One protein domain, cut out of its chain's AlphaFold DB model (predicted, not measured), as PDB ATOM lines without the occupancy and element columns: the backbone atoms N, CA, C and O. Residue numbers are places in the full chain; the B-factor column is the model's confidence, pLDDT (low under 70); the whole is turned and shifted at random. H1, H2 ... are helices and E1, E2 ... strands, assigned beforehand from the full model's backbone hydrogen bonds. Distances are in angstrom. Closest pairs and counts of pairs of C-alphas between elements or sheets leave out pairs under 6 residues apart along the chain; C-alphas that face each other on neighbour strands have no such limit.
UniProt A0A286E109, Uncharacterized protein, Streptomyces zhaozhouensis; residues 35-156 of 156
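AT A GLANCE: This is residues 35 to 156 of the 156 residues of an uncharacterized protein of Streptomyces zhaozhouensis (UniProt A0A286E109). A twisted sheet of four strands, E1 to E4, is the middle layer of the domain, with helix H2 slantwise over one face and helix H4 along the strands on the other. H1 and H3 lie at one end of the sheet, and the links at the two ends of E2 make the longest axis. The printed part has 122 residues, with four named helices and four named strands in the order H1 H2 H3 E1 E2 E3 E4 H4. The sheet runs E1 E2 E3 E4, all antiparallel, and the class is mixed, helices and strands. The whole is compact, with a radius of gyration of the C-alphas of 14.4 A, yet elongated, spanning 47 by 28 by 25 A.

IN THESE COORDINATES: H1, residues 35 to 42, begins at C-alpha 35 (23.006, -29.581, 28.930). H2 is residues 57 to 67, 15.5 A long, and H3 is residues 76 to 82. E1 is residues 87 to 92, 17.5 A. E2, residues 105 to 114, runs 29.5 A from C-alpha 105 (-10.403, -20.848, 23.012). E3, residues 120 to 128, is 25.8 A long, and E4 is residues 137 to 141. H4, residues 144 to 154, is 15.2 A long and ends at C-alpha 154 (-6.735, -29.118, 25.664).

HOW THE PARTS SIT: E1 to E4 form a meander, each strand the antiparallel neighbour of the one before. In the hairpin E1 and E2, N 91 and O 110 are 2.9 A apart, within hydrogen-bond range. So are N 109 and O 125 of the hairpin E2 and E3, at 2.8 A, and N 126 and O 139 of the hairpin E3 and E4, at 2.8 A. H2 and H4 are on opposite faces of the sheet, giving three layers, helices on both faces of a sheet. H2, at a height of 8.1 A, comes closest to E4 at the C-alphas of Arg 67 and Cys 138, 6.0 A apart. H4, at a height of 8.6 A, lies over E3, at 2 degrees to it on the local plane; their closest C-alphas, of Tyr 124 and Ala 147, are 6.1 A apart. H1 stands at the sheet's level, the C-alphas of Ala 41 and Ala 121 of E3 being its closest to that strand, 4.4 A. H3 only grazes the sheet. H3 touches H1, closest at the C-alphas of Val 37 and Leu 81, 7.0 A. H2 and H3 form a helical hairpin, closest at the C-alphas of Ala 58 and Leu 82, 5.5 A. H4 is apart from H1, H2 and H3. Every O i to N i+4 pair is within hydrogen-bond range in H1, H2, H3 and H4.

THE WHOLE: The C-alphas farthest apart are those of Arg 101 and Asp 117, 47.7 A. The printed part has no cut. The links H1 to H2 and E1 to E2 are long; in the latter, residues 97 to 98 pair with 105 to 106 of E2. Residues 44 to 49, 99 to 103 and 155 to 156 have pLDDT under 70; the mean of the printed part is 88.2.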
ATOM      1  N   ALA A  35      23.713 -28.613  29.762       83.88
ATOM      2  CA  ALA A  35      23.006 -29.581  28.930       83.88
ATOM      3  C   ALA A  35      21.566 -29.124  28.672       83.88
ATOM      4  O   ALA A  35      21.090 -29.214  27.536       83.88
ATOM      5  N   PHE A  36      20.904 -28.565  29.687       83.06
ATOM      6  CA  PHE A  36      19.597 -27.930  29.552       83.06
ATOM      7  C   PHE A  36      19.651 -26.690  28.650       83.06
ATOM      8  O   PHE A  36      18.844 -26.572  27.731       83.06
ATOM      9  N   VAL A  37      20.630 -25.798  28.845       83.38
ATOM     10  CA  VAL A  37      20.861 -24.627  27.977       83.38
ATOM     11  C   VAL A  37      21.047 -25.057  26.529       83.38
ATOM     12  O   VAL A  37      20.442 -24.479  25.631       83.38
ATOM     13  N   ARG A  38      21.845 -26.103  26.294       84.81
ATOM     14  CA  ARG A  38      22.086 -26.634  24.952       84.81
ATOM     15  C   ARG A  38      20.841 -27.256  24.328       84.81
ATOM     16  O   ARG A  38      20.662 -27.117  23.124       84.81
ATOM     17  N   ALA A  39      19.999 -27.928  25.113       83.75
ATOM     18  CA  ALA A  39      18.719 -28.451  24.641       83.75
ATOM     19  C   ALA A  39      17.759 -27.306  24.278       83.75
ATOM     20  O   ALA A  39      17.238 -27.271  23.170       83.75
ATOM     21  N   LEU A  40      17.618 -26.310  25.155       82.19
ATOM     22  CA  LEU A  40      16.771 -25.134  24.938       82.19
ATOM     23  C   LEU A  40      17.226 -24.280  23.738       82.19
ATOM     24  O   LEU A  40      16.397 -23.710  23.032       82.19
ATOM     25  N   ALA A  41      18.535 -24.230  23.476       80.38
ATOM     26  CA  ALA A  41      19.109 -23.613  22.280       80.38
ATOM     27  C   ALA A  41      18.991 -24.489  21.010       80.38
ATOM     28  O   ALA A  41      19.134 -23.987  19.898       80.38
ATOM     29  N   ALA A  42      18.737 -25.795  21.149       80.62
ATOM     30  CA  ALA A  42      18.496 -26.706  20.026       80.62
ATOM     31  C   ALA A  42      17.019 -26.739  19.587       80.62
ATOM     32  O   ALA A  42      16.747 -27.085  18.439       80.62
ATOM     33  N   GLU A  43      16.088 -26.339  20.460       81.81
ATOM     34  CA  GLU A  43      14.690 -26.038  20.098       81.81
ATOM     35  C   GLU A  43      14.574 -24.734  19.277       81.81
ATOM     36  O   GLU A  43      13.577 -24.507  18.593       81.81
ATOM     37  N   GLY A  44      15.610 -23.884  19.295       66.12
ATOM     38  CA  GLY A  44      15.762 -22.786  18.341       66.12
ATOM     39  C   GLY A  44      15.835 -23.318  16.909       66.12
ATOM     40  O   GLY A  44      16.721 -24.108  16.572       66.12
ATOM     41  N   ARG A  45      14.929 -22.880  16.029       63.19
ATOM     42  CA  ARG A  45      14.961 -23.290  14.623       63.19
ATOM     43  C   ARG A  45      16.092 -22.539  13.913       63.19
ATOM     44  O   ARG A  45      16.029 -21.313  13.803       63.19
ATOM     45  N   PRO A  46      17.076 -23.226  13.300       51.91
ATOM     46  CA  PRO A  46      18.171 -22.584  12.570       51.91
ATOM     47  C   PRO A  46      17.724 -22.073  11.184       51.91
ATOM     48  O   PRO A  46      18.419 -22.241  10.185       51.91
ATOM     49  N   ASP A  47      16.557 -21.429  11.108       54.50
ATOM     50  CA  ASP A  47      15.975 -20.884   9.878       54.50
ATOM     51  C   ASP A  47      16.804 -19.709   9.316       54.50
ATOM     52  O   ASP A  47      16.611 -19.306   8.168       54.50
ATOM     53  N   GLY A  48      17.714 -19.139  10.123       54.12
ATOM     54  CA  GLY A  48      18.682 -18.107   9.724       54.12
ATOM     55  C   GLY A  48      18.053 -16.802   9.225       54.12
ATOM     56  O   GLY A  48      18.692 -16.052   8.488       54.12
ATOM     57  N   ARG A  49      16.771 -16.571   9.546       61.16
ATOM     58  CA  ARG A  49      15.899 -15.613   8.843       61.16
ATOM     59  C   ARG A  49      14.988 -14.760   9.726       61.16
ATOM     60  O   ARG A  49      14.269 -13.923   9.181       61.16
ATOM     61  N   ARG A  50      14.982 -14.941  11.050       80.75
ATOM     62  CA  ARG A  50      14.146 -14.117  11.937       80.75
ATOM     63  C   ARG A  50      14.744 -12.728  12.109       80.75
ATOM     64  O   ARG A  50      15.955 -12.566  12.234       80.75
ATOM     65  N   ALA A  51      13.875 -11.722  12.108       83.81
ATOM     66  CA  ALA A  51      14.266 -10.321  12.250       83.81
ATOM     67  C   ALA A  51      14.330  -9.853  13.717       83.81
ATOM     68  O   ALA A  51      14.759  -8.728  13.960       83.81
ATOM     69  N   TYR A  52      13.867 -10.687  14.659       86.75
ATOM     70  CA  TYR A  52      13.752 -10.415  16.099       86.75
ATOM     71  C   TYR A  52      13.326  -8.967  16.424       86.75
ATOM     72  O   TYR A  52      14.063  -8.230  17.084       86.75
ATOM     73  N   PRO A  53      12.153  -8.516  15.934       86.00
ATOM     74  CA  PRO A  53      11.729  -7.120  16.052       86.00
ATOM     75  C   PRO A  53      11.451  -6.687  17.502       86.00
ATOM     76  O   PRO A  53      11.383  -5.487  17.784       86.00
ATOM     77  N   GLY A  54      11.269  -7.642  18.419       87.75
ATOM     78  CA  GLY A  54      11.028  -7.405  19.835       87.75
ATOM     79  C   GLY A  54      12.271  -6.912  20.578       87.75
ATOM     80  O   GLY A  54      13.340  -7.517  20.508       87.75
ATOM     81  N   ARG A  55      12.106  -5.825  21.340       88.38
ATOM     82  CA  ARG A  55      13.110  -5.269  22.267       88.38
ATOM     83  C   ARG A  55      12.784  -5.656  23.708       88.38
ATOM     84  O   ARG A  55      11.669  -6.077  23.991       88.38
ATOM     85  N   ASP A  56      13.743  -5.503  24.616       94.19
ATOM     86  CA  ASP A  56      13.588  -5.866  26.034       94.19
ATOM     87  C   ASP A  56      13.285  -7.368  26.220       94.19
ATOM     88  O   ASP A  56      12.412  -7.774  26.989       94.19
ATOM     89  N   ALA A  57      14.009  -8.212  25.474       95.75
ATOM     90  CA  ALA A  57      13.765  -9.651  25.366       95.75
ATOM     91  C   ALA A  57      13.867 -10.402  26.702       95.75
ATOM     92  O   ALA A  57      12.977 -11.192  27.020       95.75
ATOM     93  N   ALA A  58      14.862 -10.078  27.531       95.50
ATOM     94  CA  ALA A  58      14.957 -10.562  28.911       95.50
ATOM     95  C   ALA A  58      13.698 -10.247  29.740       95.50
ATOM     96  O   ALA A  58      13.205 -11.070  30.514       95.50
ATOM     97  N   ASP A  59      13.132  -9.058  29.542       97.62
ATOM     98  CA  ASP A  59      11.950  -8.599  30.261       97.62
ATOM     99  C   ASP A  59      10.662  -9.251  29.733       97.62
ATOM    100  O   ASP A  59       9.735  -9.546  30.496       97.62
ATOM    101  N   HIS A  60      10.615  -9.548  28.433       97.31
ATOM    102  CA  HIS A  60       9.575 -10.366  27.812       97.31
ATOM    103  C   HIS A  60       9.589 -11.806  28.337       97.31
ATOM    104  O   HIS A  60       8.568 -12.272  28.848       97.31
ATOM    105  N   ALA A  61      10.751 -12.466  28.334       96.88
ATOM    106  CA  ALA A  61      10.936 -13.801  28.903       96.88
ATOM    107  C   ALA A  61      10.530 -13.852  30.386       96.88
ATOM    108  O   ALA A  61       9.762 -14.725  30.800       96.88
ATOM    109  N   ARG A  62      10.951 -12.860  31.184       97.25
ATOM    110  CA  ARG A  62      10.550 -12.713  32.593       97.25
ATOM    111  C   ARG A  62       9.033 -12.603  32.764       97.25
ATOM    112  O   ARG A  62       8.474 -13.185  33.695       97.25
ATOM    113  N   ARG A  63       8.339 -11.856  31.895       97.06
ATOM    114  CA  ARG A  63       6.870 -11.735  31.944       97.06
ATOM    115  C   ARG A  63       6.169 -13.039  31.565       97.06
ATOM    116  O   ARG A  63       5.206 -13.389  32.249       97.06
ATOM    117  N   LEU A  64       6.659 -13.734  30.539       97.38
ATOM    118  CA  LEU A  64       6.148 -15.022  30.061       97.38
ATOM    119  C   LEU A  64       6.278 -16.110  31.139       97.38
ATOM    120  O   LEU A  64       5.278 -16.656  31.603       97.38
ATOM    121  N   LEU A  65       7.492 -16.335  31.647       97.00
ATOM    122  CA  LEU A  65       7.787 -17.362  32.658       97.00
ATOM    123  C   LEU A  65       7.122 -17.113  34.023       97.00
ATOM    124  O   LEU A  65       7.073 -18.021  34.853       97.00
ATOM    125  N   ARG A  66       6.614 -15.899  34.275       96.50
ATOM    126  CA  ARG A  66       5.797 -15.561  35.455       96.50
ATOM    127  C   ARG A  66       4.302 -15.848  35.247       96.50
ATOM    128  O   ARG A  66       3.600 -16.065  36.229       96.50
ATOM    129  N   ARG A  67       3.810 -15.803  34.000       95.94
ATOM    130  CA  ARG A  67       2.417 -16.133  33.623       95.94
ATOM    131  C   ARG A  67       2.162 -17.642  33.604       95.94
ATOM    132  O   ARG A  67       1.032 -18.042  33.853       95.94
ATOM    133  N   ALA A  68       3.197 -18.438  33.328       97.25
ATOM    134  CA  ALA A  68       3.140 -19.894  33.228       97.25
ATOM    135  C   ALA A  68       2.523 -20.562  34.476       97.25
ATOM    136  O   ALA A  68       3.095 -20.476  35.571       97.25
ATOM    137  N   VAL A  69       1.367 -21.216  34.301       95.94
ATOM    138  CA  VAL A  69       0.590 -21.882  35.369       95.94
ATOM    139  C   VAL A  69       0.862 -23.381  35.493       95.94
ATOM    140  O   VAL A  69       0.500 -23.973  36.506       95.94
ATOM    141  N   ASN A  70       1.466 -23.998  34.477       95.31
ATOM    142  CA  ASN A  70       1.776 -25.423  34.455       95.31
ATOM    143  C   ASN A  70       2.935 -25.773  35.404       95.31
ATOM    144  O   ASN A  70       3.852 -24.977  35.612       95.31
ATOM    145  N   GLU A  71       2.883 -26.967  35.994       93.88
ATOM    146  CA  GLU A  71       3.874 -27.435  36.976       93.88
ATOM    147  C   GLU A  71       5.238 -27.718  36.329       93.88
ATOM    148  O   GLU A  71       6.275 -27.420  36.915       93.88
ATOM    149  N   ASP A  72       5.228 -28.213  35.089       92.94
ATOM    150  CA  ASP A  72       6.384 -28.532  34.243       92.94
ATOM    151  C   ASP A  72       6.935 -27.320  33.461       92.94
ATOM    152  O   ASP A  72       7.697 -27.473  32.505       92.94
ATOM    153  N   ARG A  73       6.559 -26.099  33.862       94.81
ATOM    154  CA  ARG A  73       7.030 -24.857  33.235       94.81
ATOM    155  C   ARG A  73       8.560 -24.708  33.310       94.81
ATOM    156  O   ARG A  73       9.161 -25.121  34.303       94.81
ATOM    157  N   PRO A  74       9.190 -24.011  32.343       95.19
ATOM    158  CA  PRO A  74      10.632 -23.810  32.343       95.19
ATOM    159  C   PRO A  74      11.174 -23.202  33.647       95.19
ATOM    160  O   PRO A  74      10.607 -22.266  34.240       95.19
ATOM    161  N   GLY A  75      12.282 -23.794  34.095       91.25
ATOM    162  CA  GLY A  75      12.919 -23.548  35.383       91.25
ATOM    163  C   GLY A  75      13.790 -22.294  35.423       91.25
ATOM    164  O   GLY A  75      13.729 -21.419  34.557       91.25
ATOM    165  N   ASP A  76      14.604 -22.202  36.471       91.75
ATOM    166  CA  ASP A  76      15.485 -21.052  36.675       91.75
ATOM    167  C   ASP A  76      16.642 -21.005  35.663       91.75
ATOM    168  O   ASP A  76      17.064 -19.911  35.297       91.75
ATOM    169  N   ASP A  77      17.057 -22.143  35.098       92.81
ATOM    170  CA  ASP A  77      18.049 -22.187  34.017       92.81
ATOM    171  C   ASP A  77      17.577 -21.423  32.767       92.81
ATOM    172  O   ASP A  77      18.322 -20.625  32.195       92.81
ATOM    173  N   SER A  78      16.297 -21.566  32.393       94.56
ATOM    174  CA  SER A  78      15.681 -20.755  31.332       94.56
ATOM    175  C   SER A  78      15.638 -19.275  31.694       94.56
ATOM    176  O   SER A  78      15.811 -18.431  30.820       94.56
ATOM    177  N   ARG A  79      15.408 -18.932  32.971       94.50
ATOM    178  CA  ARG A  79      15.406 -17.530  33.428       94.50
ATOM    179  C   ARG A  79      16.800 -16.918  33.313       94.50
ATOM    180  O   ARG A  79      16.904 -15.787  32.851       94.50
ATOM    181  N   LEU A  80      17.845 -17.655  33.694       94.12
ATOM    182  CA  LEU A  80      19.240 -17.226  33.578       94.12
ATOM    183  C   LEU A  80      19.666 -17.059  32.115       94.12
ATOM    184  O   LEU A  80      20.209 -16.014  31.765       94.12
ATOM    185  N   LEU A  81      19.382 -18.043  31.254       95.00
ATOM    186  CA  LEU A  81      19.729 -17.970  29.831       95.00
ATOM    187  C   LEU A  81      19.020 -16.795  29.143       95.00
ATOM    188  O   LEU A  81      19.654 -15.965  28.494       95.00
ATOM    189  N   LEU A  82      17.701 -16.691  29.320       96.50
ATOM    190  CA  LEU A  82      16.897 -15.672  28.647       96.50
ATOM    191  C   LEU A  82      17.078 -14.270  29.243       96.50
ATOM    192  O   LEU A  82      16.772 -13.292  28.562       96.50
ATOM    193  N   ALA A  83      17.642 -14.131  30.448       96.06
ATOM    194  CA  ALA A  83      18.085 -12.833  30.967       96.06
ATOM    195  C   ALA A  83      19.193 -12.192  30.108       96.06
ATOM    196  O   ALA A  83      19.358 -10.973  30.145       96.06
ATOM    197  N   MET A  84      19.911 -12.990  29.309       94.62
ATOM    198  CA  MET A  84      20.927 -12.523  28.362       94.62
ATOM    199  C   MET A  84      20.376 -12.252  26.951       94.62
ATOM    200  O   MET A  84      21.130 -11.798  26.093       94.62
ATOM    201  N   ALA A  85      19.094 -12.526  26.681       95.25
ATOM    202  CA  ALA A  85      18.522 -12.386  25.341       95.25
ATOM    203  C   ALA A  85      18.519 -10.923  24.856       95.25
ATOM    204  O   ALA A  85      18.099 -10.009  25.572       95.25
ATOM    205  N   VAL A  86      18.944 -10.712  23.607       94.31
ATOM    206  CA  VAL A  86      19.140  -9.384  22.991       94.31
ATOM    207  C   VAL A  86      18.022  -8.973  22.028       94.31
ATOM    208  O   VAL A  86      17.894  -7.793  21.699       94.31
ATOM    209  N   GLY A  87      17.182  -9.919  21.606       94.44
ATOM    210  CA  GLY A  87      16.008  -9.684  20.765       94.44
ATOM    211  C   GLY A  87      15.022 -10.846  20.860       94.44
ATOM    212  O   GLY A  87      15.380 -11.917  21.350       94.44
ATOM    213  N   TYR A  88      13.781 -10.644  20.418       95.81
ATOM    214  CA  TYR A  88      12.812 -11.737  20.313       95.81
ATOM    215  C   TYR A  88      11.875 -11.604  19.110       95.81
ATOM    216  O   TYR A  88      11.658 -10.510  18.582       95.81
ATOM    217  N   ASP A  89      11.285 -12.726  18.716       95.06
ATOM    218  CA  ASP A  89      10.177 -12.824  17.769       95.06
ATOM    219  C   ASP A  89       9.040 -13.670  18.375       95.06
ATOM    220  O   ASP A  89       9.281 -14.476  19.276       95.06
ATOM    221  N   ILE A  90       7.800 -13.473  17.919       94.75
ATOM    222  CA  ILE A  90       6.640 -14.265  18.362       94.75
ATOM    223  C   ILE A  90       5.834 -14.702  17.144       94.75
ATOM    224  O   ILE A  90       5.277 -13.871  16.425       94.75
ATOM    225  N   VAL A  91       5.706 -16.013  16.958       92.94
ATOM    226  CA  VAL A  91       4.972 -16.618  15.843       92.94
ATOM    227  C   VAL A  91       3.840 -17.482  16.394       92.94
ATOM    228  O   VAL A  91       4.009 -18.204  17.369       92.94
ATOM    229  N   ARG A  92       2.655 -17.423  15.781       93.12
ATOM    230  CA  ARG A  92       1.548 -18.335  16.108       93.12
ATOM    231  C   ARG A  92       1.711 -19.616  15.288       93.12
ATOM    232  O   ARG A  92       1.688 -19.541  14.063       93.12
ATOM    233  N   LEU A  93       1.843 -20.768  15.945       89.31
ATOM    234  CA  LEU A  93       2.109 -22.048  15.271       89.31
ATOM    235  C   LEU A  93       0.856 -22.704  14.676       89.31
ATOM    236  O   LEU A  93       0.949 -23.461  13.714       89.31
ATOM    237  N   ALA A  94      -0.322 -22.425  15.238       77.69
ATOM    238  CA  ALA A  94      -1.584 -23.015  14.801       77.69
ATOM    239  C   ALA A  94      -2.728 -21.995  14.812       77.69
ATOM    240  O   ALA A  94      -2.723 -21.039  15.593       77.69
ATOM    241  N   GLU A  95      -3.746 -22.217  13.978       81.44
ATOM    242  CA  GLU A  95      -4.989 -21.449  14.083       81.44
ATOM    243  C   GLU A  95      -5.630 -21.645  15.472       81.44
ATOM    244  O   GLU A  95      -5.606 -22.760  16.006       81.44
ATOM    245  N   PRO A  96      -6.220 -20.592  16.075       80.31
ATOM    246  CA  PRO A  96      -6.869 -20.715  17.374       80.31
ATOM    247  C   PRO A  96      -8.016 -21.725  17.335       80.31
ATOM    248  O   PRO A  96      -8.981 -21.564  16.584       80.31
ATOM    249  N   ARG A  97      -7.953 -22.750  18.185       78.81
ATOM    250  CA  ARG A  97      -9.010 -23.758  18.277       78.81
ATOM    251  C   ARG A  97     -10.114 -23.254  19.197       78.81
ATOM    252  O   ARG A  97      -9.845 -22.871  20.335       78.81
ATOM    253  N   SER A  98     -11.357 -23.308  18.724       73.12
ATOM    254  CA  SER A  98     -12.534 -23.168  19.582       73.12
ATOM    255  C   SER A  98     -12.983 -24.534  20.110       73.12
ATOM    256  O   SER A  98     -12.945 -25.538  19.397       73.12
ATOM    257  N   GLY A  99     -13.369 -24.584  21.386       65.31
ATOM    258  CA  GLY A  99     -13.830 -25.811  22.039       65.31
ATOM    259  C   GLY A  99     -15.232 -26.241  21.591       65.31
ATOM    260  O   GLY A  99     -15.952 -25.504  20.904       65.31
ATOM    261  N   ALA A 100     -15.645 -27.448  21.987       58.88
ATOM    262  CA  ALA A 100     -16.912 -28.041  21.566       58.88
ATOM    263  C   ALA A 100     -18.111 -27.090  21.778       58.88
ATOM    264  O   ALA A 100     -18.264 -26.453  22.822       58.88
ATOM    265  N   ARG A 101     -18.996 -27.006  20.771       63.44
ATOM    266  CA  ARG A 101     -20.144 -26.071  20.721       63.44
ATOM    267  C   ARG A 101     -19.744 -24.581  20.716       63.44
ATOM    268  O   ARG A 101     -20.535 -23.743  21.146       63.44
ATOM    269  N   GLY A 102     -18.532 -24.252  20.256       64.62
ATOM    270  CA  GLY A 102     -18.004 -22.882  20.226       64.62
ATOM    271  C   GLY A 102     -17.661 -22.333  21.613       64.62
ATOM    272  O   GLY A 102     -17.622 -21.118  21.801       64.62
ATOM    273  N   ARG A 103     -17.466 -23.207  22.609       69.56
ATOM    274  CA  ARG A 103     -17.155 -22.811  23.984       69.56
ATOM    275  C   ARG A 103     -15.688 -23.059  24.291       69.56
ATOM    276  O   ARG A 103     -15.272 -24.196  24.470       69.56
ATOM    277  N   GLY A 104     -14.962 -21.969  24.494       78.88
ATOM    278  CA  GLY A 104     -13.549 -21.972  24.850       78.88
ATOM    279  C   GLY A 104     -12.634 -21.753  23.653       78.88
ATOM    280  O   GLY A 104     -13.058 -21.921  22.511       78.88
ATOM    281  N   TRP A 105     -11.407 -21.348  23.937       88.50
ATOM    282  CA  TRP A 105     -10.403 -20.848  23.012       88.50
ATOM    283  C   TRP A 105      -9.017 -21.312  23.461       88.50
ATOM    284  O   TRP A 105      -8.726 -21.345  24.659       88.50
ATOM    285  N   CYS A 106      -8.171 -21.675  22.499       91.38
ATOM    286  CA  CYS A 106      -6.820 -22.169  22.734       91.38
ATOM    287  C   CYS A 106      -5.905 -21.795  21.555       91.38
ATOM    288  O   CYS A 106      -6.217 -22.129  20.408       91.38
ATOM    289  N   SER A 107      -4.786 -21.115  21.820       93.25
ATOM    290  CA  SER A 107      -3.755 -20.764  20.830       93.25
ATOM    291  C   SER A 107      -2.373 -21.219  21.275       93.25
ATOM    292  O   SER A 107      -2.019 -21.049  22.438       93.25
ATOM    293  N   LEU A 108      -1.584 -21.718  20.324       94.94
ATOM    294  CA  LEU A 108      -0.179 -22.067  20.515       94.94
ATOM    295  C   LEU A 108       0.719 -21.039  19.808       94.94
ATOM    296  O   LEU A 108       0.553 -20.779  18.610       94.94
ATOM    297  N   TYR A 109       1.665 -20.478  20.554       95.56
ATOM    298  CA  TYR A 109       2.675 -19.536  20.087       95.56
ATOM    299  C   TYR A 109       4.080 -20.063  20.371       95.56
ATOM    300  O   TYR A 109       4.314 -20.752  21.358       95.56
ATOM    301  N   GLU A 110       5.022 -19.670  19.529       95.81
ATOM    302  CA  GLU A 110       6.455 -19.838  19.715       95.81
ATOM    303  C   GLU A 110       7.083 -18.465  19.960       95.81
ATOM    304  O   GLU A 110       6.794 -17.496  19.253       95.81
ATOM    305  N   HIS A 111       7.924 -18.389  20.982       96.94
ATOM    306  CA  HIS A 111       8.667 -17.214  21.403       96.94
ATOM    307  C   HIS A 111      10.144 -17.525  21.187       96.94
ATOM    308  O   HIS A 111      10.758 -18.225  21.991       96.94
ATOM    309  N   ALA A 112      10.692 -17.024  20.084       95.31
ATOM    310  CA  ALA A 112      12.089 -17.205  19.721       95.31
ATOM    311  C   ALA A 112      12.918 -16.049  20.290       95.31
ATOM    312  O   ALA A 112      12.601 -14.881  20.053       95.31
ATOM    313  N   PHE A 113      13.976 -16.359  21.033       95.19
ATOM    314  CA  PHE A 113      14.852 -15.391  21.689       95.19
ATOM    315  C   PHE A 113      16.262 -15.465  21.108       95.19
ATOM    316  O   PHE A 113      16.895 -16.518  21.142       95.19
ATOM    317  N   LEU A 114      16.772 -14.334  20.620       93.62
ATOM    318  CA  LEU A 114      18.144 -14.209  20.130       93.62
ATOM    319  C   LEU A 114      19.110 -14.050  21.310       93.62
ATOM    320  O   LEU A 114      18.947 -13.140  22.129       93.62
ATOM    321  N   LEU A 115      20.125 -14.905  21.371       93.25
ATOM    322  CA  LEU A 115      21.182 -14.897  22.381       93.25
ATOM    323  C   LEU A 115      22.416 -14.087  21.912       93.25
ATOM    324  O   LEU A 115      22.583 -13.856  20.711       93.25
ATOM    325  N   PRO A 116      23.300 -13.633  22.828       90.75
ATOM    326  CA  PRO A 116      24.455 -12.792  22.476       90.75
ATOM    327  C   PRO A 116      25.500 -13.452  21.567       90.75
ATOM    328  O   PRO A 116      26.270 -12.750  20.917       90.75
ATOM    329  N   ASP A 117      25.548 -14.783  21.536       88.38
ATOM    330  CA  ASP A 117      26.421 -15.589  20.673       88.38
ATOM    331  C   ASP A 117      25.842 -15.816  19.263       88.38
ATOM    332  O   ASP A 117      26.499 -16.412  18.410       88.38
ATOM    333  N   GLY A 118      24.627 -15.318  19.000       88.38
ATOM    334  CA  GLY A 118      23.886 -15.539  17.760       88.38
ATOM    335  C   GLY A 118      23.045 -16.819  17.749       88.38
ATOM    336  O   GLY A 118      22.424 -17.106  16.726       88.38
ATOM    337  N   GLY A 119      23.004 -17.575  18.852       88.44
ATOM    338  CA  GLY A 119      22.077 -18.691  19.035       88.44
ATOM    339  C   GLY A 119      20.624 -18.233  19.196       88.44
ATOM    340  O   GLY A 119      20.347 -17.082  19.540       88.44
ATOM    341  N   GLU A 120      19.683 -19.147  18.969       91.56
ATOM    342  CA  GLU A 120      18.255 -18.955  19.248       91.56
ATOM    343  C   GLU A 120      17.846 -19.896  20.386       91.56
ATOM    344  O   GLU A 120      18.259 -21.050  20.402       91.56
ATOM    345  N   ALA A 121      17.027 -19.420  21.321       93.69
ATOM    346  CA  ALA A 121      16.336 -20.254  22.300       93.69
ATOM    347  C   ALA A 121      14.822 -20.080  22.130       93.69
ATOM    348  O   ALA A 121      14.336 -18.946  22.099       93.69
ATOM    349  N   CYS A 122      14.074 -21.178  22.047       95.25
ATOM    350  CA  CYS A 122      12.618 -21.147  21.899       95.25
ATOM    351  C   CYS A 122      11.901 -21.440  23.220       95.25
ATOM    352  O   CYS A 122      12.349 -22.246  24.026       95.25
ATOM    353  N   LEU A 123      10.755 -20.794  23.428       97.06
ATOM    354  CA  LEU A 123       9.743 -21.199  24.402       97.06
ATOM    355  C   LEU A 123       8.377 -21.230  23.728       97.06
ATOM    356  O   LEU A 123       8.085 -20.394  22.873       97.06
ATOM    357  N   TYR A 124       7.509 -22.135  24.160       97.44
ATOM    358  CA  TYR A 124       6.204 -22.338  23.539       97.44
ATOM    359  C   TYR A 124       5.084 -21.970  24.519       97.44
ATOM    360  O   TYR A 124       4.948 -22.608  25.562       97.44
ATOM    361  N   GLU A 125       4.298 -20.932  24.209       97.19
ATOM    362  CA  GLU A 125       3.157 -20.474  25.019       97.19
ATOM    363  C   GLU A 125       1.850 -21.077  24.497       97.19
ATOM    364  O   GLU A 125       1.458 -20.866  23.348       97.19
ATOM    365  N   LEU A 126       1.138 -21.786  25.369       96.06
ATOM    366  CA  LEU A 126      -0.225 -22.238  25.151       96.06
ATOM    367  C   LEU A 126      -1.177 -21.349  25.959       96.06
ATOM    368  O   LEU A 126      -1.306 -21.494  27.175       96.06
ATOM    369  N   GLU A 127      -1.847 -20.415  25.286       95.44
ATOM    370  CA  GLU A 127      -2.804 -19.498  25.912       95.44
ATOM    371  C   GLU A 127      -4.234 -20.037  25.722       95.44
ATOM    372  O   GLU A 127      -4.653 -20.298  24.590       95.44
ATOM    373  N   HIS A 128      -4.990 -20.236  26.809       93.44
ATOM    374  CA  HIS A 128      -6.344 -20.806  26.744       93.44
ATOM    375  C   HIS A 128      -7.276 -20.369  27.884       93.44
ATOM    376  O   HIS A 128      -6.834 -20.003  28.968       93.44
ATOM    377  N   ASP A 129      -8.592 -20.449  27.662       92.81
ATOM    378  CA  ASP A 129      -9.647 -20.110  28.642       92.81
ATOM    379  C   ASP A 129     -10.391 -21.353  29.191       92.81
ATOM    380  O   ASP A 129     -11.482 -21.258  29.756       92.81
ATOM    381  N   LEU A 130      -9.828 -22.542  28.967       89.06
ATOM    382  CA  LEU A 130     -10.443 -23.854  29.237       89.06
ATOM    383  C   LEU A 130     -10.450 -24.261  30.727       89.06
ATOM    384  O   LEU A 130     -10.696 -25.415  31.072       89.06
ATOM    385  N   THR A 131     -10.173 -23.311  31.612       86.12
ATOM    386  CA  THR A 131     -10.266 -23.435  33.070       86.12
ATOM    387  C   THR A 131     -11.730 -23.517  33.533       86.12
ATOM    388  O   THR A 131     -12.624 -23.024  32.839       86.12
ATOM    389  N   PRO A 132     -12.027 -24.092  34.717       86.12
ATOM    390  CA  PRO A 132     -13.400 -24.167  35.232       86.12
ATOM    391  C   PRO A 132     -14.090 -22.802  35.388       86.12
ATOM    392  O   PRO A 132     -15.298 -22.699  35.187       86.12
ATOM    393  N   ASP A 133     -13.327 -21.754  35.709       88.00
ATOM    394  CA  ASP A 133     -13.789 -20.369  35.867       88.00
ATOM    395  C   ASP A 133     -13.667 -19.523  34.582       88.00
ATOM    396  O   ASP A 133     -13.997 -18.337  34.580       88.00
ATOM    397  N   ARG A 134     -13.226 -20.142  33.478       88.19
ATOM    398  CA  ARG A 134     -13.017 -19.541  32.150       88.19
ATOM    399  C   ARG A 134     -12.069 -18.342  32.124       88.19
ATOM    400  O   ARG A 134     -12.136 -17.508  31.219       88.19
ATOM    401  N   ARG A 135     -11.158 -18.250  33.094       91.00
ATOM    402  CA  ARG A 135     -10.062 -17.278  33.056       91.00
ATOM    403  C   ARG A 135      -9.015 -17.703  32.035       91.00
ATOM    404  O   ARG A 135      -8.621 -18.867  31.997       91.00
ATOM    405  N   LEU A 136      -8.534 -16.730  31.265       92.31
ATOM    406  CA  LEU A 136      -7.392 -16.900  30.376       92.31
ATOM    407  C   LEU A 136      -6.143 -17.239  31.205       92.31
ATOM    408  O   LEU A 136      -5.792 -16.498  32.128       92.31
ATOM    409  N   VAL A 137      -5.499 -18.353  30.876       94.94
ATOM    410  CA  VAL A 137      -4.257 -18.838  31.488       94.94
ATOM    411  C   VAL A 137      -3.225 -19.162  30.414       94.94
ATOM    412  O   VAL A 137      -3.555 -19.292  29.235       94.94
ATOM    413  N   CYS A 138      -1.974 -19.287  30.847       96.06
ATOM    414  CA  CYS A 138      -0.829 -19.551  29.990       96.06
ATOM    415  C   CYS A 138      -0.097 -20.774  30.532       96.06
ATOM    416  O   CYS A 138       0.374 -20.746  31.670       96.06
ATOM    417  N   GLU A 139       0.028 -21.821  29.732       97.38
ATOM    418  CA  GLU A 139       1.000 -22.889  29.955       97.38
ATOM    419  C   GLU A 139       2.237 -22.556  29.099       97.38
ATOM    420  O   GLU A 139       2.097 -22.028  27.996       97.38
ATOM    421  N   VAL A 140       3.450 -22.773  29.608       98.25
ATOM    422  CA  VAL A 140       4.698 -22.501  28.872       98.25
ATOM    423  C   VAL A 140       5.580 -23.736  28.916       98.25
ATOM    424  O   VAL A 140       5.760 -24.323  29.981       98.25
ATOM    425  N   TYR A 141       6.147 -24.097  27.770       97.12
ATOM    426  CA  TYR A 141       6.952 -25.299  27.573       97.12
ATOM    427  C   TYR A 141       8.326 -24.953  26.998       97.12
ATOM    428  O   TYR A 141       8.475 -23.952  26.292       97.12
ATOM    429  N   ALA A 142       9.321 -25.781  27.319       95.69
ATOM    430  CA  ALA A 142      10.678 -25.647  26.792       95.69
ATOM    431  C   ALA A 142      10.811 -26.197  25.361       95.69
ATOM    432  O   ALA A 142      11.644 -25.698  24.618       95.69
ATOM    433  N   ASP A 143       9.981 -27.177  24.981       93.50
ATOM    434  CA  ASP A 143      10.050 -27.881  23.697       93.50
ATOM    435  C   ASP A 143       8.712 -27.884  22.928       93.50
ATOM    436  O   ASP A 143       7.623 -27.844  23.522       93.50
ATOM    437  N   GLU A 144       8.786 -27.964  21.593       93.50
ATOM    438  CA  GLU A 144       7.597 -27.917  20.722       93.50
ATOM    439  C   GLU A 144       6.684 -29.140  20.936       93.50
ATOM    440  O   GLU A 144       5.455 -29.055  20.815       93.50
ATOM    441  N   ALA A 145       7.260 -30.302  21.265       93.12
ATOM    442  CA  ALA A 145       6.534 -31.565  21.345       93.12
ATOM    443  C   ALA A 145       5.613 -31.628  22.576       93.12
ATOM    444  O   ALA A 145       4.462 -32.069  22.456       93.12
ATOM    445  N   SER A 146       6.074 -31.145  23.730       94.75
ATOM    446  CA  SER A 146       5.288 -30.983  24.957       94.75
ATOM    447  C   SER A 146       4.170 -29.963  24.760       94.75
ATOM    448  O   SER A 146       3.008 -30.269  25.044       94.75
ATOM    449  N   ALA A 147       4.474 -28.806  24.164       94.56
ATOM    450  CA  ALA A 147       3.477 -27.776  23.870       94.56
ATOM    451  C   ALA A 147       2.397 -28.274  22.895       94.56
ATOM    452  O   ALA A 147       1.198 -28.100  23.118       94.56
ATOM    453  N   THR A 148       2.811 -28.981  21.843       92.25
ATOM    454  CA  THR A 148       1.914 -29.599  20.860       92.25
ATOM    455  C   THR A 148       1.070 -30.715  21.479       92.25
ATOM    456  O   THR A 148      -0.113 -30.856  21.151       92.25
ATOM    457  N   ARG A 149       1.632 -31.510  22.401       93.56
ATOM    458  CA  ARG A 149       0.882 -32.502  23.187       93.56
ATOM    459  C   ARG A 149      -0.174 -31.817  24.056       93.56
ATOM    460  O   ARG A 149      -1.325 -32.250  24.025       93.56
ATOM    461  N   ALA A 150       0.186 -30.761  24.782       92.81
ATOM    462  CA  ALA A 150      -0.740 -29.996  25.612       92.81
ATOM    463  C   ALA A 150      -1.867 -29.377  24.768       92.81
ATOM    464  O   ALA A 150      -3.040 -29.630  25.040       92.81
ATOM    465  N   TRP A 151      -1.537 -28.698  23.663       90.75
ATOM    466  CA  TRP A 151      -2.509 -28.127  22.720       90.75
ATOM    467  C   TRP A 151      -3.517 -29.168  22.205       90.75
ATOM    468  O   TRP A 151      -4.727 -28.923  22.211       90.75
ATOM    469  N   ARG A 152      -3.045 -30.370  21.837       87.50
ATOM    470  CA  ARG A 152      -3.911 -31.490  21.420       87.50
ATOM    471  C   ARG A 152      -4.833 -31.972  22.543       87.50
ATOM    472  O   ARG A 152      -6.003 -32.222  22.276       87.50
ATOM    473  N   LEU A 153      -4.332 -32.090  23.775       87.75
ATOM    474  CA  LEU A 153      -5.108 -32.550  24.938       87.75
ATOM    475  C   LEU A 153      -6.141 -31.520  25.414       87.75
ATOM    476  O   LEU A 153      -7.231 -31.897  25.831       87.75
ATOM    477  N   ARG A 154      -5.821 -30.224  25.335       81.62
ATOM    478  CA  ARG A 154      -6.735 -29.118  25.664       81.62
ATOM    479  C   ARG A 154      -7.817 -28.920  24.590       81.62
ATOM    480  O   ARG A 154      -8.844 -28.314  24.857       81.62
ATOM    481  N   GLY A 155      -7.610 -29.427  23.374       62.62
ATOM    482  CA  GLY A 155      -8.553 -29.282  22.266       62.62
ATOM    483  C   GLY A 155      -9.757 -30.236  22.257       62.62
ATOM    484  O   GLY A 155     -10.586 -30.095  21.353       62.62
ATOM    485  N   VAL A 156      -9.843 -31.213  23.165       55.72
ATOM    486  CA  VAL A 156     -10.856 -32.294  23.139       55.72
ATOM    487  C   VAL A 156     -12.141 -31.898  23.865       55.72
ATOM    488  O   VAL A 156     -12.047 -31.502  25.044       55.72
TER     489      VAL A 156